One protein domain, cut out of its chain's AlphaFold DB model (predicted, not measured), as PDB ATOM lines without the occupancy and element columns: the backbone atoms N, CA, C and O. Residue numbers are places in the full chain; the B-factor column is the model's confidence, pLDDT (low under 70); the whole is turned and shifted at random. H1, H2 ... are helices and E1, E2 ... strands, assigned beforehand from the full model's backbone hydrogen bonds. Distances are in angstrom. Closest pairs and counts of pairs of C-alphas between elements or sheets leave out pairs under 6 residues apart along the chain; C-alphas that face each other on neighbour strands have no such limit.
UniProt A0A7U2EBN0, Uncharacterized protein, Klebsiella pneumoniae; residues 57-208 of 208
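What this domain is: This is residues 57 to 208 of the 208 residues of an uncharacterized protein of Klebsiella pneumoniae (UniProt A0A7U2EBN0). A strongly twisted sheet of five parallel strands forms the core, with helices over both faces in three layers: H1 and H2 on one face, H5 and H6 on the other. H3 and H4 lie beyond the sheet, the last helix, H7, reaches outward past H6, and residues 59 to 64 stick out at the start of H1. The printed part has 152 residues, with seven named helices and five named strands that follow along the chain as H1 E1 H2 E2 H3 E3 H4 H5 E4 H6 E5 H7; the sheet order is E2 E3 E4 E1 E5, all parallel, and the class is mixed, helices and strands. It is compact, with a radius of gyration of the C-alphas of 15.2 A and spans of 41 by 38 by 35 A.

How they stand to each other: The sheet has edge strands E2, residues 108 to 110, and E5, residues 182 to 188, and inner strands E3, 136 to 139, E4, 161 to 165, and E1, 85 to 89. Within hydrogen-bond range are N 109 and O 137 of E2 and E3, 2.8 A; N 162 and O 136 of E4 and E3, 2.8 A; N 88 and O 163 of E1 and E4, 2.8 A; and N 186 and O 87 of E5 and E1, 2.8 A. H2, residues 96 to 103, is over E4 at a height over the sheet of 8.1 A. On the same face, H1, residues 62 to 81, touches H2 with residues 69 to 77 alone; the C-alphas of Gly 73 and Thr 103 are closest, 4.2 A apart, at a tilt of 69 degrees, only just steep. On the opposite face H6, residues 168 to 177, has a height over the sheet of 8.8 A. H6 touches H4, residues 146 to 151, where the C-alphas of Ser 146 and Ser 177 are closest, 5.4 A apart. H7, residues 191 to 207, only grazes the sheet and touches H6 with residues 197 to 201 alone; the C-alphas of Leu 168 and Glu 197 are closest, 6.4 A apart. H5, residues 153 to 159, is on the sheet, while H3, residues 111 to 117, is only just not on it, with 4 pairs of C-alphas within 10 A. In each of the seven helices every O i to N i+4 pair is within hydrogen-bond range.

Where its parts are: H1 is 28.2 A from first to last C-alpha, beginning at (-18.743, 68.483, -53.922). H7 measures 24.8 A and ends at (-31.679, 43.652, -20.866). E5 measures 19.2 A and H6 14.3 A.

The domain as a whole: The farthest C-alphas, of Lys 63 and Lys 207, are 44.7 A apart. The printed part has no cut. The link from H3 to E3 is long, 18 residues. Confidence is low, under 70, at residues 202 to 208.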
ATOM      1  N   LEU A  57     -21.803  65.886 -47.767       83.69
ATOM      2  CA  LEU A  57     -22.646  67.006 -48.184       83.69
ATOM      3  C   LEU A  57     -22.286  67.372 -49.628       83.69
ATOM      4  O   LEU A  57     -21.660  68.411 -49.849       83.69
ATOM      5  N   PRO A  58     -22.630  66.525 -50.616       76.88
ATOM      6  CA  PRO A  58     -22.222  66.740 -52.003       76.88
ATOM      7  C   PRO A  58     -22.754  68.061 -52.576       76.88
ATOM      8  O   PRO A  58     -22.054  68.687 -53.362       76.88
ATOM      9  N   GLY A  59     -23.921  68.536 -52.120       79.00
ATOM     10  CA  GLY A  59     -24.473  69.833 -52.531       79.00
ATOM     11  C   GLY A  59     -23.730  71.058 -51.981       79.00
ATOM     12  O   GLY A  59     -23.778  72.115 -52.594       79.00
ATOM     13  N   ARG A  60     -23.015  70.932 -50.850       77.12
ATOM     14  CA  ARG A  60     -22.279  72.050 -50.222       77.12
ATOM     15  C   ARG A  60     -20.773  71.985 -50.477       77.12
ATOM     16  O   ARG A  60     -20.132  73.010 -50.667       77.12
ATOM     17  N   PHE A  61     -20.206  70.779 -50.479       81.44
ATOM     18  CA  PHE A  61     -18.773  70.532 -50.647       81.44
ATOM     19  C   PHE A  61     -18.534  69.371 -51.628       81.44
ATOM     20  O   PHE A  61     -18.147  68.279 -51.194       81.44
ATOM     21  N   PRO A  62     -18.749  69.569 -52.940       82.94
ATOM     22  CA  PRO A  62     -18.743  68.483 -53.922       82.94
ATOM     23  C   PRO A  62     -17.377  67.797 -54.042       82.94
ATOM     24  O   PRO A  62     -17.286  66.585 -53.867       82.94
ATOM     25  N   LYS A  63     -16.292  68.561 -54.245       80.69
ATOM     26  CA  LYS A  63     -14.935  68.004 -54.432       80.69
ATOM     27  C   LYS A  63     -14.437  67.229 -53.205       80.69
ATOM     28  O   LYS A  63     -13.913  66.127 -53.331       80.69
ATOM     29  N   SER A  64     -14.631  67.794 -52.011       80.38
ATOM     30  CA  SER A  64     -14.220  67.159 -50.749       80.38
ATOM     31  C   SER A  64     -15.052  65.910 -50.443       80.38
ATOM     32  O   SER A  64     -14.503  64.876 -50.060       80.38
ATOM     33  N   SER A  65     -16.371  65.972 -50.658       78.62
ATOM     34  CA  SER A  65     -17.256  64.819 -50.454       78.62
ATOM     35  C   SER A  65     -16.922  63.679 -51.410       78.62
ATOM     36  O   SER A  65     -16.883  62.533 -50.969       78.62
ATOM     37  N   ASP A  66     -16.615  63.986 -52.672       85.12
ATOM     38  CA  ASP A  66     -16.260  62.981 -53.674       85.12
ATOM     39  C   ASP A  66     -14.930  62.295 -53.343       85.12
ATOM     40  O   ASP A  66     -14.863  61.069 -53.271       85.12
ATOM     41  N   PHE A  67     -13.886  63.068 -53.025       83.88
ATOM     42  CA  PHE A  67     -12.595  62.509 -52.620       83.88
ATOM     43  C   PHE A  67     -12.718  61.618 -51.377       83.88
ATOM     44  O   PHE A  67     -12.236  60.482 -51.360       83.88
ATOM     45  N   ARG A  68     -13.427  62.095 -50.346       86.19
ATOM     46  CA  ARG A  68     -13.686  61.310 -49.134       86.19
ATOM     47  C   ARG A  68     -14.483  60.044 -49.444       86.19
ATOM     48  O   ARG A  68     -14.166  58.998 -48.888       86.19
ATOM     49  N   ALA A  69     -15.496  60.116 -50.306       88.56
ATOM     50  CA  ALA A  69     -16.305  58.956 -50.669       88.56
ATOM     51  C   ALA A  69     -15.490  57.920 -51.449       88.56
ATOM     52  O   ALA A  69     -15.651  56.729 -51.207       88.56
ATOM     53  N   ARG A  70     -14.555  58.348 -52.307       88.00
ATOM     54  CA  ARG A  70     -13.614  57.439 -52.983       88.00
ATOM     55  C   ARG A  70     -12.685  56.737 -51.997       88.00
ATOM     56  O   ARG A  70     -12.518  55.523 -52.096       88.00
ATOM     57  N   LEU A  71     -12.117  57.471 -51.037       89.25
ATOM     58  CA  LEU A  71     -11.251  56.894 -50.001       89.25
ATOM     59  C   LEU A  71     -12.000  55.873 -49.142       89.25
ATOM     60  O   LEU A  71     -11.554  54.736 -48.997       89.25
ATOM     61  N   TRP A  72     -13.162  56.258 -48.612       89.56
ATOM     62  CA  TRP A  72     -13.982  55.361 -47.802       89.56
ATOM     63  C   TRP A  72     -14.514  54.183 -48.613       89.56
ATOM     64  O   TRP A  72     -14.480  53.060 -48.124       89.56
ATOM     65  N   GLY A  73     -14.918  54.394 -49.866       90.62
ATOM     66  CA  GLY A  73     -15.352  53.318 -50.752       90.62
ATOM     67  C   GLY A  73     -14.236  52.317 -51.054       90.62
ATOM     68  O   GLY A  73     -14.468  51.110 -51.033       90.62
ATOM     69  N   ALA A  74     -12.997  52.778 -51.255       89.19
ATOM     70  CA  ALA A  74     -11.847  51.888 -51.399       89.19
ATOM     71  C   ALA A  74     -11.587  51.073 -50.119       89.19
ATOM     72  O   ALA A  74     -11.378  49.862 -50.203       89.19
ATOM     73  N   ALA A  75     -11.666  51.709 -48.946       88.12
ATOM     74  CA  ALA A  75     -11.530  51.026 -47.661       88.12
ATOM     75  C   ALA A  75     -12.633  49.977 -47.451       88.12
ATOM     76  O   ALA A  75     -12.337  48.849 -47.069       88.12
ATOM     77  N   ILE A  76     -13.890  50.306 -47.765       90.81
ATOM     78  CA  ILE A  76     -15.018  49.372 -47.668       90.81
ATOM     79  C   ILE A  76     -14.802  48.180 -48.600       90.81
ATOM     80  O   ILE A  76     -14.867  47.045 -48.141       90.81
ATOM     81  N   ARG A  77     -14.451  48.399 -49.873       89.88
ATOM     82  CA  ARG A  77     -14.155  47.298 -50.807       89.88
ATOM     83  C   ARG A  77     -13.031  46.388 -50.304       89.88
ATOM     84  O   ARG A  77     -13.109  45.174 -50.468       89.88
ATOM     85  N   PHE A  78     -12.002  46.952 -49.675       88.19
ATOM     86  CA  PHE A  78     -10.935  46.166 -49.056       88.19
ATOM     87  C   PHE A  78     -11.439  45.329 -47.869       88.19
ATOM     88  O   PHE A  78     -11.112  44.150 -47.769       88.19
ATOM     89  N   LEU A  79     -12.287  45.899 -47.005       88.19
ATOM     90  CA  LEU A  79     -12.914  45.176 -45.892       88.19
ATOM     91  C   LEU A  79     -13.797  44.018 -46.374       88.19
ATOM     92  O   LEU A  79     -13.729  42.931 -45.802       88.19
ATOM     93  N   LEU A  80     -14.563  44.223 -47.449       88.94
ATOM     94  CA  LEU A  80     -15.377  43.172 -48.067       88.94
ATOM     95  C   LEU A  80     -14.505  42.016 -48.574       88.94
ATOM     96  O   LEU A  80     -14.814  40.859 -48.309       88.94
ATOM     97  N   LYS A  81     -13.367  42.317 -49.221       86.94
ATOM     98  CA  LYS A  81     -12.396  41.294 -49.658       86.94
ATOM     99  C   LYS A  81     -11.800  40.489 -48.499       86.94
ATOM    100  O   LYS A  81     -11.428  39.340 -48.693       86.94
ATOM    101  N   MET A  82     -11.724  41.069 -47.301       84.12
ATOM    102  CA  MET A  82     -11.292  40.371 -46.083       84.12
ATOM    103  C   MET A  82     -12.419  39.575 -45.399       84.12
ATOM    104  O   MET A  82     -12.209  39.027 -44.320       84.12
ATOM    105  N   GLY A  83     -13.615  39.515 -45.993       84.00
ATOM    106  CA  GLY A  83     -14.751  38.753 -45.470       84.00
ATOM    107  C   GLY A  83     -15.563  39.472 -44.389       84.00
ATOM    108  O   GLY A  83     -16.396  38.842 -43.734       84.00
ATOM    109  N   PHE A  84     -15.352  40.777 -44.184       86.50
ATOM    110  CA  PHE A  84     -16.212  41.567 -43.303       86.50
ATOM    111  C   PHE A  84     -17.514  41.934 -44.007       86.50
ATOM    112  O   PHE A  84     -17.524  42.293 -45.180       86.50
ATOM    113  N   THR A  85     -18.613  41.922 -43.257       91.50
ATOM    114  CA  THR A  85     -19.854  42.590 -43.663       91.50
ATOM    115  C   THR A  85     -19.804  44.041 -43.202       91.50
ATOM    116  O   THR A  85     -19.368  44.323 -42.082       91.50
ATOM    117  N   VAL A  86     -20.239  44.974 -44.043       93.62
ATOM    118  CA  VAL A  86     -20.183  46.409 -43.735       93.62
ATOM    119  C   VAL A  86     -21.593  46.983 -43.625       93.62
ATOM    120  O   VAL A  86     -22.404  46.823 -44.527       93.62
ATOM    121  N   GLY A  87     -21.885  47.683 -42.531       93.00
ATOM    122  CA  GLY A  87     -23.147  48.401 -42.348       93.00
ATOM    123  C   GLY A  87     -22.936  49.910 -42.365       93.00
ATOM    124  O   GLY A  87     -22.178  50.435 -41.555       93.00
ATOM    125  N   LEU A  88     -23.615  50.628 -43.252       93.81
ATOM    126  CA  LEU A  88     -23.659  52.088 -43.286       93.81
ATOM    127  C   LEU A  88     -24.869  52.560 -42.479       93.81
ATOM    128  O   LEU A  88     -26.010  52.382 -42.902       93.81
ATOM    129  N   VAL A  89     -24.635  53.170 -41.319       91.19
ATOM    130  CA  VAL A  89     -25.713  53.558 -40.399       91.19
ATOM    131  C   VAL A  89     -25.758  55.061 -40.210       91.19
ATOM    132  O   VAL A  89     -24.728  55.705 -40.076       91.19
ATOM    133  N   GLY A  90     -26.950  55.638 -40.175       89.19
ATOM    134  CA  GLY A  90     -27.132  57.045 -39.837       89.19
ATOM    135  C   GLY A  90     -28.481  57.570 -40.291       89.19
ATOM    136  O   GLY A  90     -29.168  56.945 -41.097       89.19
ATOM    137  N   TYR A  91     -28.840  58.754 -39.810       87.56
ATOM    138  CA  TYR A  91     -30.102  59.415 -40.142       87.56
ATOM    139  C   TYR A  91     -30.289  59.658 -41.656       87.56
ATOM    140  O   TYR A  91     -29.345  59.512 -42.444       87.56
ATOM    141  N   PRO A  92     -31.507  59.991 -42.115       86.31
ATOM    142  CA  PRO A  92     -31.735  60.426 -43.492       86.31
ATOM    143  C   PRO A  92     -30.807  61.584 -43.903       86.31
ATOM    144  O   PRO A  92     -30.322  62.337 -43.061       86.31
ATOM    145  N   ALA A  93     -30.520  61.697 -45.203       84.44
ATOM    146  CA  ALA A  93     -29.713  62.775 -45.798       84.44
ATOM    147  C   ALA A  93     -28.253  62.931 -45.300       84.44
ATOM    148  O   ALA A  93     -27.590  63.914 -45.613       84.44
ATOM    149  N   VAL A  94     -27.688  61.948 -44.588       86.75
ATOM    150  CA  VAL A  94     -26.266  61.981 -44.163       86.75
ATOM    151  C   VAL A  94     -25.269  61.529 -45.243       86.75
ATOM    152  O   VAL A  94     -24.056  61.623 -45.039       86.75
ATOM    153  N   GLY A  95     -25.773  61.024 -46.376       85.62
ATOM    154  CA  GLY A  95     -24.965  60.564 -47.509       85.62
ATOM    155  C   GLY A  95     -24.628  59.067 -47.525       85.62
ATOM    156  O   GLY A  95     -23.604  58.695 -48.090       85.62
ATOM    157  N   LYS A  96     -25.475  58.207 -46.933       91.12
ATOM    158  CA  LYS A  96     -25.327  56.736 -46.996       91.12
ATOM    159  C   LYS A  96     -25.380  56.220 -48.435       91.12
ATOM    160  O   LYS A  96     -24.396  55.657 -48.896       91.12
ATOM    161  N   SER A  97     -26.470  56.497 -49.153       88.94
ATOM    162  CA  SER A  97     -26.656  56.088 -50.552       88.94
ATOM    163  C   SER A  97     -25.609  56.723 -51.474       88.94
ATOM    164  O   SER A  97     -25.113  56.078 -52.388       88.94
ATOM    165  N   TYR A  98     -25.165  57.953 -51.171       89.31
ATOM    166  CA  TYR A  98     -24.041  58.583 -51.876       89.31
ATOM    167  C   TYR A  98     -22.747  57.768 -51.726       89.31
ATOM    168  O   TYR A  98     -22.116  57.431 -52.726       89.31
ATOM    169  N   LEU A  99     -22.361  57.406 -50.497       90.62
ATOM    170  CA  LEU A  99     -21.186  56.565 -50.262       90.62
ATOM    171  C   LEU A  99     -21.356  55.170 -50.881       90.62
ATOM    172  O   LEU A  99     -20.415  54.665 -51.493       90.62
ATOM    173  N   LEU A 100     -22.545  54.571 -50.764       90.69
ATOM    174  CA  LEU A 100     -22.856  53.258 -51.327       90.69
ATOM    175  C   LEU A 100     -22.672  53.250 -52.850       90.69
ATOM    176  O   LEU A 100     -21.891  52.446 -53.349       90.69
ATOM    177  N   ALA A 101     -23.262  54.214 -53.562       89.31
ATOM    178  CA  ALA A 101     -23.151  54.362 -55.017       89.31
ATOM    179  C   ALA A 101     -21.705  54.528 -55.509       89.31
ATOM    180  O   ALA A 101     -21.353  54.059 -56.585       89.31
ATOM    181  N   ARG A 102     -20.832  55.178 -54.726       87.94
ATOM    182  CA  ARG A 102     -19.399  55.319 -55.071       87.94
ATOM    183  C   ARG A 102     -18.577  54.085 -54.694       87.94
ATOM    184  O   ARG A 102     -17.473  53.876 -55.209       87.94
ATOM    185  N   THR A 103     -19.091  53.277 -53.776       88.00
ATOM    186  CA  THR A 103     -18.451  52.038 -53.342       88.00
ATOM    187  C   THR A 103     -18.777  50.900 -54.306       88.00
ATOM    188  O   THR A 103     -17.855  50.192 -54.710       88.00
ATOM    189  N   LEU A 104     -20.049  50.764 -54.697       87.88
ATOM    190  CA  LEU A 104     -20.606  49.662 -55.484       87.88
ATOM    191  C   LEU A 104     -21.535  50.209 -56.586       87.88
ATOM    192  O   LEU A 104     -22.745  50.207 -56.405       87.88
ATOM    193  N   PRO A 105     -21.010  50.708 -57.716       77.25
ATOM    194  CA  PRO A 105     -21.844  51.350 -58.738       77.25
ATOM    195  C   PRO A 105     -22.823  50.396 -59.446       77.25
ATOM    196  O   PRO A 105     -23.896  50.832 -59.839       77.25
ATOM    197  N   GLU A 106     -22.487  49.110 -59.577       76.88
ATOM    198  CA  GLU A 106     -23.270  48.129 -60.359       76.88
ATOM    199  C   GLU A 106     -23.964  47.061 -59.495       76.88
ATOM    200  O   GLU A 106     -24.627  46.170 -60.013       76.88
ATOM    201  N   GLY A 107     -23.800  47.121 -58.170       81.31
ATOM    202  CA  GLY A 107     -24.198  46.044 -57.256       81.31
ATOM    203  C   GLY A 107     -25.266  46.429 -56.240       81.31
ATOM    204  O   GLY A 107     -25.339  45.781 -55.201       81.31
ATOM    205  N   ILE A 108     -26.026  47.505 -56.464       87.12
ATOM    206  CA  ILE A 108     -26.991  48.017 -55.480       87.12
ATOM    207  C   ILE A 108     -28.380  47.453 -55.753       87.12
ATOM    208  O   ILE A 108     -28.931  47.617 -56.835       87.12
ATOM    209  N   ILE A 109     -28.951  46.834 -54.728       86.19
ATOM    210  CA  ILE A 109     -30.353  46.454 -54.646       86.19
ATOM    211  C   ILE A 109     -31.029  47.513 -53.777       86.19
ATOM    212  O   ILE A 109     -30.777  47.587 -52.570       86.19
ATOM    213  N   ASP A 110     -31.846  48.354 -54.408       85.31
ATOM    214  CA  ASP A 110     -32.626  49.384 -53.728       85.31
ATOM    215  C   ASP A 110     -33.953  48.792 -53.241       85.31
ATOM    216  O   ASP A 110     -34.819  48.409 -54.032       85.31
ATOM    217  N   GLY A 111     -34.106  48.695 -51.921       81.88
ATOM    218  CA  GLY A 111     -35.330  48.213 -51.299       81.88
ATOM    219  C   GLY A 111     -36.543  49.082 -51.623       81.88
ATOM    220  O   GLY A 111     -37.636  48.548 -51.796       81.88
ATOM    221  N   ARG A 112     -36.369  50.400 -51.769       81.50
ATOM    222  CA  ARG A 112     -37.474  51.324 -52.032       81.50
ATOM    223  C   ARG A 112     -38.075  51.111 -53.414       81.50
ATOM    224  O   ARG A 112     -39.292  51.027 -53.537       81.50
ATOM    225  N   GLU A 113     -37.232  50.964 -54.432       82.06
ATOM    226  CA  GLU A 113     -37.683  50.686 -55.801       82.06
ATOM    227  C   GLU A 113     -38.480  49.372 -55.864       82.06
ATOM    228  O   GLU A 113     -39.458  49.246 -56.603       82.06
ATOM    229  N   LEU A 114     -38.082  48.380 -55.064       82.75
ATOM    230  CA  LEU A 114     -38.774  47.096 -54.991       82.75
ATOM    231  C   LEU A 114     -40.098  47.182 -54.221       82.75
ATOM    232  O   LEU A 114     -41.060  46.533 -54.622       82.75
ATOM    233  N   VAL A 115     -40.178  48.002 -53.170       84.56
ATOM    234  CA  VAL A 115     -41.440  48.308 -52.472       84.56
ATOM    235  C   VAL A 115     -42.413  49.031 -53.403       84.56
ATOM    236  O   VAL A 115     -43.584  48.666 -53.459       84.56
ATOM    237  N   GLU A 116     -41.935  50.009 -54.177       83.44
ATOM    238  CA  GLU A 116     -42.748  50.733 -55.164       83.44
ATOM    239  C   GLU A 116     -43.305  49.781 -56.237       83.44
ATOM    240  O   GLU A 116     -44.487  49.847 -56.570       83.44
ATOM    241  N   LYS A 117     -42.494  48.827 -56.713       83.94
ATOM    242  CA  LYS A 117     -42.934  47.762 -57.635       83.94
ATOM    243  C   LYS A 117     -43.890  46.751 -57.000       83.94
ATOM    244  O   LYS A 117     -44.643  46.107 -57.723       83.94
ATOM    245  N   ASN A 118     -43.864  46.617 -55.676       83.12
ATOM    246  CA  ASN A 118     -44.726  45.725 -54.903       83.12
ATOM    247  C   ASN A 118     -45.940  46.458 -54.300       83.12
ATOM    248  O   ASN A 118     -46.419  46.078 -53.237       83.12
ATOM    249  N   ASN A 119     -46.415  47.539 -54.934       84.81
ATOM    250  CA  ASN A 119     -47.580  48.318 -54.491       84.81
ATOM    251  C   ASN A 119     -47.506  48.805 -53.031       84.81
ATOM    252  O   ASN A 119     -48.530  48.923 -52.363       84.81
ATOM    253  N   TRP A 120     -46.304  49.109 -52.535       82.50
ATOM    254  CA  TRP A 120     -46.056  49.525 -51.149       82.50
ATOM    255  C   TRP A 120     -46.314  48.452 -50.081       82.50
ATOM    256  O   TRP A 120     -46.316  48.760 -48.888       82.50
ATOM    257  N   GLU A 121     -46.469  47.188 -50.476       80.25
ATOM    258  CA  GLU A 121     -46.654  46.077 -49.546       80.25
ATOM    259  C   GLU A 121     -45.310  45.512 -49.066       80.25
ATOM    260  O   GLU A 121     -44.363  45.331 -49.839       80.25
ATOM    261  N   THR A 122     -45.227  45.195 -47.771       76.88
ATOM    262  CA  THR A 122     -44.056  44.568 -47.134       76.88
ATOM    263  C   THR A 122     -44.485  43.327 -46.345       76.88
ATOM    264  O   THR A 122     -45.531  43.384 -45.697       76.88
ATOM    265  N   PRO A 123     -43.681  42.243 -46.298       80.00
ATOM    266  CA  PRO A 123     -42.307  42.133 -46.798       80.00
ATOM    267  C   PRO A 123     -42.215  41.903 -48.311       80.00
ATOM    268  O   PRO A 123     -42.996  41.153 -48.885       80.00
ATOM    269  N   VAL A 124     -41.203  42.506 -48.940       81.81
ATOM    270  CA  VAL A 124     -40.942  42.342 -50.378       81.81
ATOM    271  C   VAL A 124     -40.114  41.073 -50.622       81.81
ATOM    272  O   VAL A 124     -39.174  40.812 -49.855       81.81
ATOM    273  N   PRO A 125     -40.410  40.270 -51.662       80.31
ATOM    274  CA  PRO A 125     -39.568  39.138 -52.036       80.31
ATOM    275  C   PRO A 125     -38.163  39.601 -52.442       80.31
ATOM    276  O   PRO A 125     -37.983  40.625 -53.102       80.31
ATOM    277  N   PHE A 126     -37.145  38.832 -52.052       82.19
ATOM    278  CA  PHE A 126     -35.767  39.137 -52.423       82.19
ATOM    279  C   PHE A 126     -35.499  38.698 -53.874       82.19
ATOM    280  O   PHE A 126     -35.791  37.549 -54.209       82.19
ATOM    281  N   PRO A 127     -34.909  39.547 -54.737       81.19
ATOM    282  CA  PRO A 127     -34.622  39.191 -56.125       81.19
ATOM    283  C   PRO A 127     -33.363  38.310 -56.221       81.19
ATOM    284  O   PRO A 127     -32.292  38.777 -56.612       81.19
ATOM    285  N   SER A 128     -33.481  37.030 -55.852       75.81
ATOM    286  CA  SER A 128     -32.375  36.053 -55.842       75.81
ATOM    287  C   SER A 128     -31.643  35.952 -57.178       75.81
ATOM    288  O   SER A 128     -30.421  35.830 -57.210       75.81
ATOM    289  N   ASP A 129     -32.382  36.074 -58.277       76.25
ATOM    290  CA  ASP A 129     -31.868  35.892 -59.639       76.25
ATOM    291  C   ASP A 129     -31.024  37.085 -60.108       76.25
ATOM    292  O   ASP A 129     -30.359  37.028 -61.139       76.25
ATOM    293  N   LYS A 130     -31.044  38.182 -59.341       72.44
ATOM    294  CA  LYS A 130     -30.307  39.417 -59.618       72.44
ATOM    295  C   LYS A 130     -29.124  39.622 -58.676       72.44
ATOM    296  O   LYS A 130     -28.598  40.731 -58.625       72.44
ATOM    297  N   ILE A 131     -28.712  38.601 -57.919       79.50
ATOM    298  CA  ILE A 131     -27.526  38.705 -57.063       79.50
ATOM    299  C   ILE A 131     -26.287  38.864 -57.967       79.50
ATOM    300  O   ILE A 131     -25.971  37.947 -58.728       79.50
ATOM    301  N   PRO A 132     -25.577  40.006 -57.902       77.50
ATOM    302  CA  PRO A 132     -24.362  40.227 -58.680       77.50
ATOM    303  C   PRO A 132     -23.266  39.216 -58.319       77.50
ATOM    304  O   PRO A 132     -23.198  38.736 -57.191       77.50
ATOM    305  N   SER A 133     -22.334  38.965 -59.241       77.56
ATOM    306  CA  SER A 133     -21.137  38.150 -58.966       77.56
ATOM    307  C   SER A 133     -20.095  38.862 -58.084       77.56
ATOM    308  O   SER A 133     -19.179  38.224 -57.566       77.56
ATOM    309  N   GLY A 134     -20.220  40.184 -57.923       85.06
ATOM    310  CA  GLY A 134     -19.357  41.037 -57.104       85.06
ATOM    311  C   GLY A 134     -20.041  41.547 -55.829       85.06
ATOM    312  O   GLY A 134     -21.167  41.152 -55.535       85.06
ATOM    313  N   PRO A 135     -19.393  42.446 -55.064       87.38
ATOM    314  CA  PRO A 135     -19.945  42.892 -53.794       87.38
ATOM    315  C   PRO A 135     -21.274  43.627 -53.955       87.38
ATOM    316  O   PRO A 135     -21.452  44.437 -54.866       87.38
ATOM    317  N   VAL A 136     -22.188  43.348 -53.029       91.62
ATOM    318  CA  VAL A 136     -23.597  43.736 -53.106       91.62
ATOM    319  C   VAL A 136     -23.904  44.819 -52.085       91.62
ATOM    320  O   VAL A 136     -23.546  44.708 -50.912       91.62
ATOM    321  N   GLY A 137     -24.567  45.873 -52.542       91.12
ATOM    322  CA  GLY A 137     -25.132  46.936 -51.730       91.12
ATOM    323  C   GLY A 137     -26.618  46.687 -51.495       91.12
ATOM    324  O   GLY A 137     -27.362  46.566 -52.456       91.12
ATOM    325  N   LEU A 138     -27.066  46.646 -50.247       90.69
ATOM    326  CA  LEU A 138     -28.483  46.634 -49.886       90.69
ATOM    327  C   LEU A 138     -28.850  48.019 -49.353       90.69
ATOM    328  O   LEU A 138     -28.490  48.344 -48.217       90.69
ATOM    329  N   ASP A 139     -29.530  48.839 -50.154       87.94
ATOM    330  CA  ASP A 139     -30.108  50.088 -49.649       87.94
ATOM    331  C   ASP A 139     -31.506  49.798 -49.091       87.94
ATOM    332  O   ASP A 139     -32.297  49.097 -49.713       87.94
ATOM    333  N   GLU A 140     -31.786  50.260 -47.874       81.75
ATOM    334  CA  GLU A 140     -33.052  50.011 -47.170       81.75
ATOM    335  C   GLU A 140     -33.411  48.524 -46.980       81.75
ATOM    336  O   GLU A 140     -34.576  48.143 -46.983       81.75
ATOM    337  N   GLY A 141     -32.427  47.665 -46.693       77.81
ATOM    338  CA  GLY A 141     -32.632  46.210 -46.583       77.81
ATOM    339  C   GLY A 141     -33.645  45.714 -45.532       77.81
ATOM    340  O   GLY A 141     -33.940  44.525 -45.496       77.81
ATOM    341  N   ASN A 142     -34.208  46.586 -44.688       80.56
ATOM    342  CA  ASN A 142     -35.261  46.208 -43.731       80.56
ATOM    343  C   ASN A 142     -36.626  45.957 -44.398       80.56
ATOM    344  O   ASN A 142     -37.528  45.466 -43.728       80.56
ATOM    345  N   VAL A 143     -36.792  46.314 -45.677       81.31
ATOM    346  CA  VAL A 143     -38.028  46.042 -46.437       81.31
ATOM    347  C   VAL A 143     -38.208  44.554 -46.749       81.31
ATOM    348  O   VAL A 143     -39.319  44.092 -47.012       81.31
ATOM    349  N   PHE A 144     -37.109  43.795 -46.714       81.25
ATOM    350  CA  PHE A 144     -37.118  42.358 -46.915       81.25
ATOM    351  C   PHE A 144     -37.469  41.653 -45.605       81.25
ATOM    352  O   PHE A 144     -36.945  41.980 -44.540       81.25
ATOM    353  N   GLY A 145     -38.332  40.641 -45.681       78.25
ATOM    354  CA  GLY A 145     -38.619  39.786 -44.533       78.25
ATOM    355  C   GLY A 145     -37.379  38.989 -44.116       78.25
ATOM    356  O   GLY A 145     -36.599  38.553 -44.965       78.25
ATOM    357  N   SER A 146     -37.209  38.734 -42.816       79.56
ATOM    358  CA  SER A 146     -36.034  38.016 -42.296       79.56
ATOM    359  C   SER A 146     -35.833  36.648 -42.957       79.56
ATOM    360  O   SER A 146     -34.702  36.267 -43.232       79.56
ATOM    361  N   GLN A 147     -36.917  35.927 -43.273       78.81
ATOM    362  CA  GLN A 147     -36.842  34.640 -43.980       78.81
ATOM    363  C   GLN A 147     -36.319  34.774 -45.416       78.81
ATOM    364  O   GLN A 147     -35.521  33.944 -45.848       78.81
ATOM    365  N   ALA A 148     -36.714  35.832 -46.129       82.75
ATOM    366  CA  ALA A 148     -36.245  36.089 -47.487       82.75
ATOM    367  C   ALA A 148     -34.748  36.421 -47.511       82.75
ATOM    368  O   ALA A 148     -34.049  36.002 -48.420       82.75
ATOM    369  N   LEU A 149     -34.238  37.127 -46.497       84.50
ATOM    370  CA  LEU A 149     -32.801  37.390 -46.363       84.50
ATOM    371  C   LEU A 149     -32.009  36.150 -45.945       84.50
ATOM    372  O   LEU A 149     -30.887  35.964 -46.409       84.50
ATOM    373  N   LEU A 150     -32.589  35.290 -45.104       85.88
ATOM    374  CA  LEU A 150     -31.949  34.048 -44.674       85.88
ATOM    375  C   LEU A 150     -31.747  33.072 -45.832       85.88
ATOM    376  O   LEU A 150     -30.673  32.478 -45.935       85.88
ATOM    377  N   SER A 151     -32.733  32.939 -46.725       83.69
ATOM    378  CA  SER A 151     -32.624  32.043 -47.883       83.69
ATOM    379  C   SER A 151     -31.511  32.460 -48.854       83.69
ATOM    380  O   SER A 151     -30.921  31.604 -49.512       83.69
ATOM    381  N   VAL A 152     -31.154  33.749 -48.889       85.81
ATOM    382  CA  VAL A 152     -30.075  34.298 -49.732       85.81
ATOM    383  C   VAL A 152     -28.810  34.686 -48.954       85.81
ATOM    384  O   VAL A 152     -27.853  35.198 -49.537       85.81
ATOM    385  N   ALA A 153     -28.737  34.419 -47.647       85.19
ATOM    386  CA  ALA A 153     -27.606  34.832 -46.813       85.19
ATOM    387  C   ALA A 153     -26.280  34.195 -47.270       85.19
ATOM    388  O   ALA A 153     -25.248  34.865 -47.350       85.19
ATOM    389  N   ALA A 154     -26.303  32.904 -47.615       84.88
ATOM    390  CA  ALA A 154     -25.126  32.177 -48.083       84.88
ATOM    391  C   ALA A 154     -24.539  32.731 -49.402       84.88
ATOM    392  O   ALA A 154     -23.331  33.000 -49.425       84.88
ATOM    393  N   PRO A 155     -25.320  32.932 -50.486       85.06
ATOM    394  CA  PRO A 155     -24.794  33.540 -51.709       85.06
ATOM    395  C   PRO A 155     -24.346  34.991 -51.494       85.06
ATOM    396  O   PRO A 155     -23.256  35.354 -51.938       85.06
ATOM    397  N   LEU A 156     -25.093  35.797 -50.732       85.81
ATOM    398  CA  LEU A 156     -24.705  37.181 -50.433       85.81
ATOM    399  C   LEU A 156     -23.371  37.264 -49.675       85.81
ATOM    400  O   LEU A 156     -22.512  38.085 -49.999       85.81
ATOM    401  N   LYS A 157     -23.147  36.367 -48.709       84.00
ATOM    402  CA  LYS A 157     -21.892  36.309 -47.948       84.00
ATOM    403  C   LYS A 157     -20.672  36.039 -48.834       84.00
ATOM    404  O   LYS A 157     -19.608  36.585 -48.552       84.00
ATOM    405  N   LYS A 158     -20.809  35.225 -49.889       83.19
ATOM    406  CA  LYS A 158     -19.715  34.944 -50.841       83.19
ATOM    407  C   LYS A 158     -19.335  36.175 -51.664       83.19
ATOM    408  O   LYS A 158     -18.164  36.359 -51.972       83.19
ATOM    409  N   CYS A 159     -20.318  37.010 -51.983       83.88
ATOM    410  CA  CYS A 159     -20.134  38.214 -52.788       83.88
ATOM    411  C   CYS A 159     -19.541  39.375 -51.966       83.88
ATOM    412  O   CYS A 159     -18.807  40.214 -52.485       83.88
ATOM    413  N   GLY A 160     -19.815  39.391 -50.659       87.50
ATOM    414  CA  GLY A 160     -19.501  40.498 -49.761       87.50
ATOM    415  C   GLY A 160     -20.645  41.507 -49.748       87.50
ATOM    416  O   GLY A 160     -21.116  41.937 -50.797       87.50
ATOM    417  N   VAL A 161     -21.102  41.884 -48.552       92.00
ATOM    418  CA  VAL A 161     -22.322  42.685 -48.381       92.00
ATOM    419  C   VAL A 161     -22.017  44.013 -47.705       92.00
ATOM    420  O   VAL A 161     -21.414  44.060 -46.626       92.00
ATOM    421  N   VAL A 162     -22.498  45.086 -48.326       94.12
ATOM    422  CA  VAL A 162     -22.676  46.399 -47.711       94.12
ATOM    423  C   VAL A 162     -24.169  46.634 -47.562       94.12
ATOM    424  O   VAL A 162     -24.896  46.512 -48.535       94.12
ATOM    425  N   PHE A 163     -24.647  47.000 -46.384       93.56
ATOM    426  CA  PHE A 163     -26.055  47.354 -46.199       93.56
ATOM    427  C   PHE A 163     -26.202  48.750 -45.613       93.56
ATOM    428  O   PHE A 163     -25.305  49.228 -44.918       93.56
ATOM    429  N   THR A 164     -27.336  49.403 -45.845       93.81
ATOM    430  CA  THR A 164     -27.675  50.667 -45.189       93.81
ATOM    431  C   THR A 164     -28.748  50.459 -44.126       93.81
ATOM    432  O   THR A 164     -29.640  49.618 -44.239       93.81
ATOM    433  N   ALA A 165     -28.665  51.236 -43.052       91.62
ATOM    434  CA  ALA A 165     -29.721  51.310 -42.056       91.62
ATOM    435  C   ALA A 165     -29.821  52.723 -41.479       91.62
ATOM    436  O   ALA A 165     -28.851  53.483 -41.434       91.62
ATOM    437  N   GLN A 166     -31.012  53.091 -41.012       90.69
ATOM    438  CA  GLN A 166     -31.214  54.394 -40.375       90.69
ATOM    439  C   GLN A 166     -30.790  54.399 -38.898       90.69
ATOM    440  O   GLN A 166     -30.312  55.411 -38.390       90.69
ATOM    441  N   ARG A 167     -30.945  53.257 -38.221       88.06
ATOM    442  CA  ARG A 167     -30.720  53.060 -36.780       88.06
ATOM    443  C   ARG A 167     -29.814  51.856 -36.540       88.06
ATOM    444  O   ARG A 167     -29.849  50.910 -37.331       88.06
ATOM    445  N   LEU A 168     -29.078  51.838 -35.425       85.00
ATOM    446  CA  LEU A 168     -28.239  50.682 -35.073       85.00
ATOM    447  C   LEU A 168     -29.067  49.416 -34.826       85.00
ATOM    448  O   LEU A 168     -28.671  48.346 -35.269       85.00
ATOM    449  N   LYS A 169     -30.249  49.536 -34.208       85.19
ATOM    450  CA  LYS A 169     -31.162  48.398 -33.989       85.19
ATOM    451  C   LYS A 169     -31.508  47.677 -35.299       85.19
ATOM    452  O   LYS A 169     -31.519  46.451 -35.359       85.19
ATOM    453  N   ASN A 170     -31.764  48.446 -36.354       87.94
ATOM    454  CA  ASN A 170     -32.117  47.896 -37.659       87.94
ATOM    455  C   ASN A 170     -30.899  47.219 -38.301       87.94
ATOM    456  O   ASN A 170     -31.014  46.122 -38.831       87.94
ATOM    457  N   ALA A 171     -29.716  47.832 -38.175       87.75
ATOM    458  CA  ALA A 171     -28.463  47.224 -38.616       87.75
ATOM    459  C   ALA A 171     -28.178  45.885 -37.919       87.75
ATOM    460  O   ALA A 171     -27.713  44.951 -38.567       87.75
ATOM    461  N   GLU A 172     -28.473  45.776 -36.620       85.94
ATOM    462  CA  GLU A 172     -28.325  44.528 -35.867       85.94
ATOM    463  C   GLU A 172     -29.258  43.433 -36.390       85.94
ATOM    464  O   GLU A 172     -28.809  42.322 -36.670       85.94
ATOM    465  N   SER A 173     -30.541  43.761 -36.566       86.00
ATOM    466  CA  SER A 173     -31.533  42.811 -37.076       86.00
ATOM    467  C   SER A 173     -31.224  42.357 -38.504       86.00
ATOM    468  O   SER A 173     -31.416  41.187 -38.847       86.00
ATOM    469  N   LEU A 174     -30.728  43.269 -39.341       87.56
ATOM    470  CA  LEU A 174     -30.361  42.964 -40.717       87.56
ATOM    471  C   LEU A 174     -29.113  42.080 -40.775       87.56
ATOM    472  O   LEU A 174     -29.100  41.071 -41.473       87.56
ATOM    473  N   ALA A 175     -28.088  42.403 -39.984       86.94
ATOM    474  CA  ALA A 175     -26.882  41.588 -39.871       86.94
ATOM    475  C   ALA A 175     -27.179  40.158 -39.395       86.94
ATOM    476  O   ALA A 175     -26.622  39.203 -39.936       86.94
ATOM    477  N   ALA A 176     -28.073  40.010 -38.414       85.88
ATOM    478  CA  ALA A 176     -28.540  38.713 -37.935       85.88
ATOM    479  C   ALA A 176     -29.236  37.905 -39.045       85.88
ATOM    480  O   ALA A 176     -28.924  36.729 -39.242       85.88
ATOM    481  N   SER A 177     -30.114  38.558 -39.816       85.56
ATOM    482  CA  SER A 177     -30.831  37.942 -40.945       85.56
ATOM    483  C   SER A 177     -29.898  37.553 -42.098       85.56
ATOM    484  O   SER A 177     -30.133  36.564 -42.780       85.56
ATOM    485  N   LEU A 178     -28.793  38.282 -42.277       86.06
ATOM    486  CA  LEU A 178     -27.733  37.976 -43.245       86.06
ATOM    487  C   LEU A 178     -26.721  36.931 -42.741       86.06
ATOM    488  O   LEU A 178     -25.736  36.651 -43.424       86.06
ATOM    489  N   MET A 179     -26.905  36.384 -41.533       84.69
ATOM    490  CA  MET A 179     -25.951  35.478 -40.878       84.69
ATOM    491  C   MET A 179     -24.516  36.046 -40.813       84.69
ATOM    492  O   MET A 179     -23.513  35.318 -40.879       84.69
ATOM    493  N   ALA A 180     -24.401  37.368 -40.685       85.12
ATOM    494  CA  ALA A 180     -23.126  38.064 -40.670       85.12
ATOM    495  C   ALA A 180     -22.493  37.991 -39.274       85.12
ATOM    496  O   ALA A 180     -22.966  38.620 -38.336       85.12
ATOM    497  N   ARG A 181     -21.386  37.250 -39.122       79.00
ATOM    498  CA  ARG A 181     -20.685  37.108 -37.826       79.00
ATOM    499  C   ARG A 181     -19.760  38.283 -37.491       79.00
ATOM    500  O   ARG A 181     -19.581  38.611 -36.320       79.00
ATOM    501  N   HIS A 182     -19.159  38.900 -38.508       82.25
ATOM    502  CA  HIS A 182     -18.192  39.989 -38.361       82.25
ATOM    503  C   HIS A 182     -18.691  41.225 -39.101       82.25
ATOM    504  O   HIS A 182     -18.585  41.302 -40.327       82.25
ATOM    505  N   VAL A 183     -19.232  42.186 -38.350       86.50
ATOM    506  CA  VAL A 183     -19.869  43.377 -38.917       86.50
ATOM    507  C   VAL A 183     -19.113  44.636 -38.513       86.50
ATOM    508  O   VAL A 183     -18.925  44.922 -37.328       86.50
ATOM    509  N   LEU A 184     -18.698  45.412 -39.511       89.38
ATOM    510  CA  LEU A 184     -18.124  46.742 -39.338       89.38
ATOM    511  C   LEU A 184     -19.193  47.791 -39.636       89.38
ATOM    512  O   LEU A 184     -19.631  47.940 -40.774       89.38
ATOM    513  N   ILE A 185     -19.605  48.526 -38.610       87.12
ATOM    514  CA  ILE A 185     -20.588  49.595 -38.719       87.12
ATOM    515  C   ILE A 185     -19.880  50.931 -38.923       87.12
ATOM    516  O   ILE A 185     -19.168  51.413 -38.045       87.12
ATOM    517  N   PHE A 186     -20.136  51.555 -40.065       88.06
ATOM    518  CA  PHE A 186     -19.752  52.921 -40.376       88.06
ATOM    519  C   PHE A 186     -20.921  53.838 -40.048       88.06
ATOM    520  O   PHE A 186     -21.883  53.944 -40.809       88.06
ATOM    521  N   TYR A 187     -20.845  54.498 -38.896       85.00
ATOM    522  CA  TYR A 187     -21.846  55.474 -38.499       85.00
ATOM    523  C   TYR A 187     -21.567  56.823 -39.162       85.00
ATOM    524  O   TYR A 187     -20.551  57.457 -38.878       85.00
ATOM    525  N   ILE A 188     -22.474  57.280 -40.020       87.31
ATOM    526  CA  ILE A 188     -22.383  58.535 -40.760       87.31
ATOM    527  C   ILE A 188     -23.225  59.595 -40.054       87.31
ATOM    528  O   ILE A 188     -24.454  59.599 -40.143       87.31
ATOM    529  N   GLY A 189     -22.577  60.526 -39.360       84.31
ATOM    530  CA  GLY A 189     -23.316  61.534 -38.611       84.31
ATOM    531  C   GLY A 189     -22.498  62.325 -37.603       84.31
ATOM    532  O   GLY A 189     -21.265  62.287 -37.569       84.31
ATOM    533  N   GLU A 190     -23.226  63.078 -36.788       79.44
ATOM    534  CA  GLU A 190     -22.666  63.834 -35.675       79.44
ATOM    535  C   GLU A 190     -22.274  62.911 -34.520       79.44
ATOM    536  O   GLU A 190     -22.784  61.799 -34.370       79.44
ATOM    537  N   TYR A 191     -21.326  63.379 -33.712       71.88
ATOM    538  CA  TYR A 191     -20.773  62.597 -32.612       71.88
ATOM    539  C   TYR A 191     -21.793  62.335 -31.500       71.88
ATOM    540  O   TYR A 191     -21.858  61.218 -30.993       71.88
ATOM    541  N   GLU A 192     -22.632  63.315 -31.172       72.12
ATOM    542  CA  GLU A 192     -23.654  63.155 -30.132       72.12
ATOM    543  C   GLU A 192     -24.727  62.141 -30.546       72.12
ATOM    544  O   GLU A 192     -25.080  61.248 -29.777       72.12
ATOM    545  N   SER A 193     -25.154  62.178 -31.811       74.12
ATOM    546  CA  SER A 193     -26.054  61.165 -32.371       74.12
ATOM    547  C   SER A 193     -25.452  59.756 -32.336       74.12
ATOM    548  O   SER A 193     -26.152  58.788 -32.040       74.12
ATOM    549  N   PHE A 194     -24.151  59.639 -32.617       74.12
ATOM    550  CA  PHE A 194     -23.424  58.373 -32.543       74.12
ATOM    551  C   PHE A 194     -23.373  57.825 -31.113       74.12
ATOM    552  O   PHE A 194     -23.713  56.663 -30.897       74.12
ATOM    553  N   LYS A 195     -22.992  58.658 -30.134       73.06
ATOM    554  CA  LYS A 195     -22.967  58.279 -28.713       73.06
ATOM    555  C   LYS A 195     -24.318  57.752 -28.249       73.06
ATOM    556  O   LYS A 195     -24.367  56.703 -27.615       73.06
ATOM    557  N   PHE A 196     -25.393  58.464 -28.583       74.69
ATOM    558  CA  PHE A 196     -26.747  58.087 -28.192       74.69
ATOM    559  C   PHE A 196     -27.138  56.708 -28.736       74.69
ATOM    560  O   PHE A 196     -27.617  55.856 -27.992       74.69
ATOM    561  N   GLU A 197     -26.888  56.455 -30.022       73.94
ATOM    562  CA  GLU A 197     -27.204  55.170 -30.653       73.94
ATOM    563  C   GLU A 197     -26.400  54.012 -30.039       73.94
ATOM    564  O   GLU A 197     -26.967  52.951 -29.770       73.94
ATOM    565  N   VAL A 198     -25.104  54.216 -29.780       74.06
ATOM    566  CA  VAL A 198     -24.237  53.195 -29.167       74.06
ATOM    567  C   VAL A 198     -24.635  52.926 -27.714       74.06
ATOM    568  O   VAL A 198     -24.711  51.766 -27.315       74.06
ATOM    569  N   ALA A 199     -24.944  53.962 -26.930       70.69
ATOM    570  CA  ALA A 199     -25.431  53.804 -25.559       70.69
ATOM    571  C   ALA A 199     -26.749  53.012 -25.528       70.69
ATOM    572  O   ALA A 199     -26.854  52.003 -24.832       70.69
ATOM    573  N   ALA A 200     -27.708  53.383 -26.383       72.25
ATOM    574  CA  ALA A 200     -28.980  52.679 -26.505       72.25
ATOM    575  C   ALA A 200     -28.812  51.210 -26.936       72.25
ATOM    576  O   ALA A 200     -29.613  50.355 -26.561       72.25
ATOM    577  N   GLN A 201     -27.791  50.893 -27.735       74.69
ATOM    578  CA  GLN A 201     -27.461  49.513 -28.090       74.69
ATOM    579  C   GLN A 201     -26.909  48.727 -26.893       74.69
ATOM    580  O   GLN A 201     -27.344  47.598 -26.656       74.69
ATOM    581  N   TYR A 202     -25.979  49.314 -26.139       69.31
ATOM    582  CA  TYR A 202     -25.412  48.691 -24.941       69.31
ATOM    583  C   TYR A 202     -26.487  48.382 -23.896       69.31
ATOM    584  O   TYR A 202     -26.520  47.272 -23.363       69.31
ATOM    585  N   ASP A 203     -27.402  49.321 -23.657       68.00
ATOM    586  CA  ASP A 203     -28.499  49.134 -22.705       68.00
ATOM    587  C   ASP A 203     -29.454  48.014 -23.127       68.00
ATOM    588  O   ASP A 203     -29.913  47.245 -22.284       68.00
ATOM    589  N   ARG A 204     -29.733  47.874 -24.431       67.38
ATOM    590  CA  ARG A 204     -30.561  46.772 -24.948       67.38
ATOM    591  C   ARG A 204     -29.908  45.414 -24.719       67.38
ATOM    592  O   ARG A 204     -30.584  44.508 -24.250       67.38
ATOM    593  N   ARG A 205     -28.605  45.294 -24.988       65.12
ATOM    594  CA  ARG A 205     -27.855  44.040 -24.789       65.12
ATOM    595  C   ARG A 205     -27.733  43.626 -23.327       65.12
ATOM    596  O   ARG A 205     -27.545  42.452 -23.053       65.12
ATOM    597  N   ARG A 206     -27.819  44.570 -22.385       63.16
ATOM    598  CA  ARG A 206     -27.870  44.252 -20.947       63.16
ATOM    599  C   ARG A 206     -29.226  43.717 -20.489       63.16
ATOM    600  O   ARG A 206     -29.286  43.101 -19.435       63.16
ATOM    601  N   LYS A 207     -30.299  44.014 -21.226       60.00
ATOM    602  CA  LYS A 207     -31.679  43.652 -20.866       60.00
ATOM    603  C   LYS A 207     -32.192  42.395 -21.582       60.00
ATOM    604  O   LYS A 207     -33.286  41.950 -21.255       60.00
ATOM    605  N   SER A 208     -31.448  41.881 -22.564       55.50
ATOM    606  CA  SER A 208     -31.740  40.667 -23.345       55.50
ATOM    607  C   SER A 208     -30.966  39.468 -22.825       55.50
ATOM    608  O   SER A 208     -31.557  38.375 -22.773       55.50
TER     609      SER A 208